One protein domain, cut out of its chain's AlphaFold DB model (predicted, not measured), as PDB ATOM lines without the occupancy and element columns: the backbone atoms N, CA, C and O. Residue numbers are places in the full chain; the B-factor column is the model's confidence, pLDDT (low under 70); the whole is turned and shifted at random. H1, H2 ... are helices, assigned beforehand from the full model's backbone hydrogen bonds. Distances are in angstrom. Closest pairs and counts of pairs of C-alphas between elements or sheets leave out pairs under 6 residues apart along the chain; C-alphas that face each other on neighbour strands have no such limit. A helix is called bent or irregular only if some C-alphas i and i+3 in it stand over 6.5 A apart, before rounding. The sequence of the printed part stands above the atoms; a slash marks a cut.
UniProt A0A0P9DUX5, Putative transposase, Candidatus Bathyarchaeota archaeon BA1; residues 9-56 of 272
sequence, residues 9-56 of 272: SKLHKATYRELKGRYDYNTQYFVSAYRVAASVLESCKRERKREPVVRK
ATOM      1  N   SER A   9     -45.645 -56.705 -44.531       87.00
ATOM      2  CA  SER A   9     -46.892 -57.255 -43.974       87.00
ATOM      3  C   SER A   9     -47.556 -56.292 -42.982       87.00
ATOM      4  O   SER A   9     -48.768 -56.081 -43.025       87.00
ATOM      5  N   LYS A  10     -46.759 -55.640 -42.125       88.12
ATOM      6  CA  LYS A  10     -47.264 -54.635 -41.176       88.12
ATOM      7  C   LYS A  10     -47.761 -53.378 -41.896       88.12
ATOM      8  O   LYS A  10     -48.817 -52.873 -41.532       88.12
ATOM      9  N   LEU A  11     -47.052 -52.929 -42.939       87.44
ATOM     10  CA  LEU A  11     -47.509 -51.831 -43.799       87.44
ATOM     11  C   LEU A  11     -48.853 -52.176 -44.450       87.44
ATOM     12  O   LEU A  11     -49.808 -51.423 -44.300       87.44
ATOM     13  N   HIS A  12     -48.970 -53.363 -45.055       87.62
ATOM     14  CA  HIS A  12     -50.221 -53.830 -45.649       87.62
ATOM     15  C   HIS A  12     -51.387 -53.801 -44.654       87.62
ATOM     16  O   HIS A  12     -52.424 -53.215 -44.950       87.62
ATOM     17  N   LYS A  13     -51.228 -54.399 -43.464       88.62
ATOM     18  CA  LYS A  13     -52.300 -54.437 -42.452       88.62
ATOM     19  C   LYS A  13     -52.792 -53.045 -42.056       88.62
ATOM     20  O   LYS A  13     -53.982 -52.883 -41.813       88.62
ATOM     21  N   ALA A  14     -51.895 -52.066 -42.001       88.00
ATOM     22  CA  ALA A  14     -52.239 -50.729 -41.548       88.00
ATOM     23  C   ALA A  14     -52.851 -49.843 -42.646       88.00
ATOM     24  O   ALA A  14     -53.761 -49.077 -42.353       88.00
ATOM     25  N   THR A  15     -52.384 -49.943 -43.895       89.00
ATOM     26  CA  THR A  15     -52.754 -48.984 -44.956       89.00
ATOM     27  C   THR A  15     -53.648 -49.566 -46.051       89.00
ATOM     28  O   THR A  15     -54.187 -48.809 -46.852       89.00
ATOM     29  N   TYR A  16     -53.831 -50.890 -46.125       90.31
ATOM     30  CA  TYR A  16     -54.565 -51.519 -47.233       90.31
ATOM     31  C   TYR A  16     -56.009 -51.025 -47.363       90.31
ATOM     32  O   TYR A  16     -56.441 -50.720 -48.471       90.31
ATOM     33  N   ARG A  17     -56.746 -50.921 -46.247       90.06
ATOM     34  CA  ARG A  17     -58.146 -50.458 -46.264       90.06
ATOM     35  C   ARG A  17     -58.258 -49.023 -46.777       90.06
ATOM     36  O   ARG A  17     -59.112 -48.743 -47.608       90.06
ATOM     37  N   GLU A  18     -57.362 -48.150 -46.326       90.94
ATOM     38  CA  GLU A  18     -57.313 -46.749 -46.751       90.94
ATOM     39  C   GLU A  18     -56.981 -46.626 -48.245       90.94
ATOM     40  O   GLU A  18     -57.687 -45.943 -48.982       90.94
ATOM     41  N   LEU A  19     -55.942 -47.327 -48.715       90.31
ATOM     42  CA  LEU A  19     -55.532 -47.277 -50.119       90.31
ATOM     43  C   LEU A  19     -56.592 -47.866 -51.053       90.31
ATOM     44  O   LEU A  19     -56.849 -47.286 -52.103       90.31
ATOM     45  N   LYS A  20     -57.237 -48.970 -50.662       89.12
ATOM     46  CA  LYS A  20     -58.325 -49.579 -51.437       89.12
ATOM     47  C   LYS A  20     -59.570 -48.690 -51.491       89.12
ATOM     48  O   LYS A  20     -60.262 -48.700 -52.498       89.12
ATOM     49  N   GLY A  21     -59.855 -47.934 -50.430       90.81
ATOM     50  CA  GLY A  21     -60.963 -46.976 -50.420       90.81
ATOM     51  C   GLY A  21     -60.700 -45.734 -51.277       90.81
ATOM     52  O   GLY A  21     -61.636 -45.163 -51.821       90.81
ATOM     53  N   ARG A  22     -59.435 -45.316 -51.412       92.06
ATOM     54  CA  ARG A  22     -59.043 -44.124 -52.186       92.06
ATOM     55  C   ARG A  22     -58.783 -44.395 -53.663       92.06
ATOM     56  O   ARG A  22     -58.972 -43.498 -54.477       92.06
ATOM     57  N   TYR A  23     -58.296 -45.585 -54.000       89.62
ATOM     58  CA  TYR A  23     -57.816 -45.893 -55.340       89.62
ATOM     59  C   TYR A  23     -58.420 -47.189 -55.871       89.62
ATOM     60  O   TYR A  23     -58.215 -48.262 -55.300       89.62
ATOM     61  N   ASP A  24     -59.056 -47.094 -57.035       89.38
ATOM     62  CA  ASP A  24     -59.502 -48.245 -57.819       89.38
ATOM     63  C   ASP A  24     -58.389 -48.709 -58.771       89.38
ATOM     64  O   ASP A  24     -58.458 -48.549 -59.987       89.38
ATOM     65  N   TYR A  25     -57.293 -49.206 -58.196       88.81
ATOM     66  CA  TYR A  25     -56.185 -49.815 -58.934       88.81
ATOM     67  C   TYR A  25     -56.055 -51.292 -58.580       88.81
ATOM     68  O   TYR A  25     -56.486 -51.746 -57.518       88.81
ATOM     69  N   ASN A  26     -55.379 -52.051 -59.444       89.50
ATOM     70  CA  ASN A  26     -55.003 -53.422 -59.125       89.50
ATOM     71  C   ASN A  26     -54.234 -53.472 -57.784       89.50
ATOM     72  O   ASN A  26     -53.264 -52.744 -57.568       89.50
ATOM     73  N   THR A  27     -54.641 -54.361 -56.877       89.62
ATOM     74  CA  THR A  27     -54.102 -54.445 -55.507       89.62
ATOM     75  C   THR A  27     -52.590 -54.682 -55.454       89.62
ATOM     76  O   THR A  27     -51.936 -54.330 -54.468       89.62
ATOM     77  N   GLN A  28     -52.003 -55.221 -56.527       90.31
ATOM     78  CA  GLN A  28     -50.557 -55.389 -56.658       90.31
ATOM     79  C   GLN A  28     -49.788 -54.058 -56.669       90.31
ATOM     80  O   GLN A  28     -48.629 -54.040 -56.247       90.31
ATOM     81  N   TYR A  29     -50.405 -52.934 -57.059       91.00
ATOM     82  CA  TYR A  29     -49.772 -51.612 -56.943       91.00
ATOM     83  C   TYR A  29     -49.468 -51.263 -55.489       91.00
ATOM     84  O   TYR A  29     -48.392 -50.745 -55.191       91.00
ATOM     85  N   PHE A  30     -50.367 -51.612 -54.565       91.31
ATOM     86  CA  PHE A  30     -50.162 -51.363 -53.140       91.31
ATOM     87  C   PHE A  30     -48.996 -52.196 -52.604       91.31
ATOM     88  O   PHE A  30     -48.132 -51.674 -51.904       91.31
ATOM     89  N   VAL A  31     -48.901 -53.468 -53.006       89.69
ATOM     90  CA  VAL A  31     -47.778 -54.349 -52.633       89.69
ATOM     91  C   VAL A  31     -46.444 -53.780 -53.117       89.69
ATOM     92  O   VAL A  31     -45.471 -53.726 -52.357       89.69
ATOM     93  N   SER A  32     -46.395 -53.323 -54.369       90.94
ATOM     94  CA  SER A  32     -45.237 -52.631 -54.927       90.94
ATOM     95  C   SER A  32     -44.882 -51.363 -54.146       90.94
ATOM     96  O   SER A  32     -43.712 -51.166 -53.803       90.94
ATOM     97  N   ALA A  33     -45.874 -50.536 -53.809       91.56
ATOM     98  CA  ALA A  33     -45.683 -49.310 -53.042       91.56
ATOM     99  C   ALA A  33     -45.101 -49.596 -51.650       91.56
ATOM    100  O   ALA A  33     -44.132 -48.950 -51.249       91.56
ATOM    101  N   TYR A  34     -45.590 -50.625 -50.947       91.44
ATOM    102  CA  TYR A  34     -45.045 -51.032 -49.647       91.44
ATOM    103  C   TYR A  34     -43.580 -51.456 -49.734       91.44
ATOM    104  O   TYR A  34     -42.782 -51.097 -48.871       91.44
ATOM    105  N   ARG A  35     -43.198 -52.196 -50.784       90.50
ATOM    106  CA  ARG A  35     -41.800 -52.606 -51.007       90.50
ATOM    107  C   ARG A  35     -40.892 -51.405 -51.263       90.50
ATOM    108  O   ARG A  35     -39.771 -51.372 -50.756       90.50
ATOM    109  N   VAL A  36     -41.362 -50.424 -52.035       91.00
ATOM    110  CA  VAL A  36     -40.621 -49.178 -52.278       91.00
ATOM    111  C   VAL A  36     -40.487 -48.378 -50.982       91.00
ATOM    112  O   VAL A  36     -39.370 -48.017 -50.621       91.00
ATOM    113  N   ALA A  37     -41.577 -48.181 -50.238       89.94
ATOM    114  CA  ALA A  37     -41.569 -47.469 -48.961       89.94
ATOM    115  C   ALA A  37     -40.623 -48.124 -47.941       89.94
ATOM    116  O   ALA A  37     -39.776 -47.449 -47.359       89.94
ATOM    117  N   ALA A  38     -40.685 -49.451 -47.788       89.44
ATOM    118  CA  ALA A  38     -39.774 -50.198 -46.924       89.44
ATOM    119  C   ALA A  38     -38.303 -50.013 -47.336       89.44
ATOM    120  O   ALA A  38     -37.454 -49.749 -46.487       89.44
ATOM    121  N   SER A  39     -38.003 -50.083 -48.639       88.00
ATOM    122  CA  SER A  39     -36.651 -49.857 -49.171       88.00
ATOM    123  C   SER A  39     -36.137 -48.445 -48.877       88.00
ATOM    124  O   SER A  39     -34.955 -48.276 -48.581       88.00
ATOM    125  N   VAL A  40     -37.004 -47.436 -48.975       88.25
ATOM    126  CA  VAL A  40     -36.669 -46.037 -48.687       88.25
ATOM    127  C   VAL A  40     -36.399 -45.845 -47.191       88.25
ATOM    128  O   VAL A  40     -35.403 -45.225 -46.822       88.25
ATOM    129  N   LEU A  41     -37.228 -46.432 -46.326       86.75
ATOM    130  CA  LEU A  41     -37.046 -46.380 -44.874       86.75
ATOM    131  C   LEU A  41     -35.756 -47.078 -44.419       86.75
ATOM    132  O   LEU A  41     -35.024 -46.533 -43.598       86.75
ATOM    133  N   GLU A  42     -35.437 -48.250 -44.971       84.69
ATOM    134  CA  GLU A  42     -34.182 -48.955 -44.668       84.69
ATOM    135  C   GLU A  42     -32.948 -48.167 -45.130       84.69
ATOM    136  O   GLU A  42     -31.958 -48.065 -44.403       84.69
ATOM    137  N   SER A  43     -33.016 -47.532 -46.305       84.00
ATOM    138  CA  SER A  43     -31.963 -46.623 -46.772       84.00
ATOM    139  C   SER A  43     -31.798 -45.419 -45.839       84.00
ATOM    140  O   SER A  43     -30.671 -45.084 -45.481       84.00
ATOM    141  N   CYS A  44     -32.898 -44.818 -45.380       85.50
ATOM    142  CA  CYS A  44     -32.875 -43.698 -44.438       85.50
ATOM    143  C   CYS A  44     -32.211 -44.076 -43.105       85.50
ATOM    144  O   CYS A  44     -31.360 -43.333 -42.612       85.50
ATOM    145  N   LYS A  45     -32.545 -45.254 -42.555       82.44
ATOM    146  CA  LYS A  45     -31.916 -45.792 -41.337       82.44
ATOM    147  C   LYS A  45     -30.414 -45.997 -41.521       82.44
ATOM    148  O   LYS A  45     -29.632 -45.581 -40.668       82.44
ATOM    149  N   ARG A  46     -30.009 -46.609 -42.639       79.94
ATOM    150  CA  ARG A  46     -28.597 -46.870 -42.953       79.94
ATOM    151  C   ARG A  46     -27.793 -45.579 -43.071       79.94
ATOM    152  O   ARG A  46     -26.685 -45.502 -42.558       79.94
ATOM    153  N   GLU A  47     -28.364 -44.564 -43.709       78.56
ATOM    154  CA  GLU A  47     -27.726 -43.255 -43.892       78.56
ATOM    155  C   GLU A  47     -27.893 -42.324 -42.682       78.56
ATOM    156  O   GLU A  47     -27.465 -41.174 -42.740       78.56
ATOM    157  N   ARG A  48     -28.522 -42.799 -41.593       79.69
ATOM    158  CA  ARG A  48     -28.805 -42.033 -40.366       79.69
ATOM    159  C   ARG A  48     -29.470 -40.681 -40.643       79.69
ATOM    160  O   ARG A  48     -29.260 -39.704 -39.923       79.69
ATOM    161  N   LYS A  49     -30.283 -40.623 -41.698       76.44
ATOM    162  CA  LYS A  49     -31.064 -39.437 -42.047       76.44
ATOM    163  C   LYS A  49     -32.298 -39.368 -41.160       76.44
ATOM    164  O   LYS A  49     -32.859 -40.398 -40.790       76.44
ATOM    165  N   ARG A  50     -32.713 -38.144 -40.823       75.50
ATOM    166  CA  ARG A  50     -33.935 -37.912 -40.037       75.50
ATOM    167  C   ARG A  50     -35.182 -38.308 -40.817       75.50
ATOM    168  O   ARG A  50     -36.072 -38.922 -40.242       75.50
ATOM    169  N   GLU A  51     -35.207 -38.004 -42.113       81.44
ATOM    170  CA  GLU A  51     -36.384 -38.200 -42.953       81.44
ATOM    171  C   GLU A  51     -36.039 -38.836 -44.306       81.44
ATOM    172  O   GLU A  51     -35.010 -38.501 -44.916       81.44
ATOM    173  N   PRO A  52     -36.892 -39.753 -44.796       83.31
ATOM    174  CA  PRO A  52     -36.761 -40.309 -46.129       83.31
ATOM    175  C   PRO A  52     -37.096 -39.257 -47.189       83.31
ATOM    176  O   PRO A  52     -38.132 -38.606 -47.125       83.31
ATOM    177  N   VAL A  53     -36.254 -39.140 -48.218       83.00
ATOM    178  CA  VAL A  53     -36.483 -38.207 -49.330       83.00
ATOM    179  C   VAL A  53     -36.485 -38.965 -50.650       83.00
ATOM    180  O   VAL A  53     -35.464 -39.526 -51.055       83.00
ATOM    181  N   VAL A  54     -37.616 -38.932 -51.354       83.50
ATOM    182  CA  VAL A  54     -37.738 -39.412 -52.735       83.50
ATOM    183  C   VAL A  54     -37.659 -38.204 -53.665       83.50
ATOM    184  O   VAL A  54     -38.523 -37.341 -53.648       83.50
ATOM    185  N   ARG A  55     -36.583 -38.116 -54.456       84.31
ATOM    186  CA  ARG A  55     -36.295 -36.935 -55.296       84.31
ATOM    187  C   ARG A  55     -36.932 -36.970 -56.685       84.31
ATOM    188  O   ARG A  55     -36.933 -35.953 -57.363       84.31
ATOM    189  N   LYS A  56     -37.357 -38.147 -57.142       86.50
ATOM    190  CA  LYS A  56     -37.923 -38.370 -58.476       86.50
ATOM    191  C   LYS A  56     -39.110 -39.304 -58.355       86.50
ATOM    192  O   LYS A  56     -39.032 -40.259 -57.580       86.50
TER     193      LYS A  56
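This is residues 9 to 56 of the 272 residues of the protein "Putative transposase" of Candidatus Bathyarchaeota archaeon BA1 (UniProt A0A0P9DUX5). A long helix, H2, is the backbone of this small model, and a shorter, irregular helix, H1, packs on its first part at a steep tilt. After H2, residues 47 to 56 have no named element and turn back from its far end. The printed part has 48 residues, with H1 then H2 along the chain and no named strand; its class is all helix. It is loose, with a radius of gyration of the C-alphas of 12.3 A and spans of 35 by 24 by 15 A.

H1, residues 9 to 22, begins at C-alpha 9 (-46.892, -57.255, -43.974) and measures 19.7 A from first to last C-alpha. It is irregular: C-alphas 14 and 17 are 7.6 A apart. H2, residues 28 to 46, measures 27.3 A and ends at C-alpha 46 (-28.597, -46.870, -42.953).

H1 and H2 touch, H2 with residues 30 to 34 alone; the closest C-alphas, of Leu 11 and Tyr 34, are 6.4 A apart. They run opposite ways at a steep tilt of 49 degrees. Every O i to N i+4 pair is within hydrogen-bond range in H2, against 8 of 10 in H1.

The C-alphas farthest apart, of Asp 24 and Arg 48, are 35.9 A apart. The H1 to H2 link is tight. Residues 21 to 26, of which 21 and 22 belong to H1, stand free. The printed part has no cut, and no printed residue is under 70 in pLDDT.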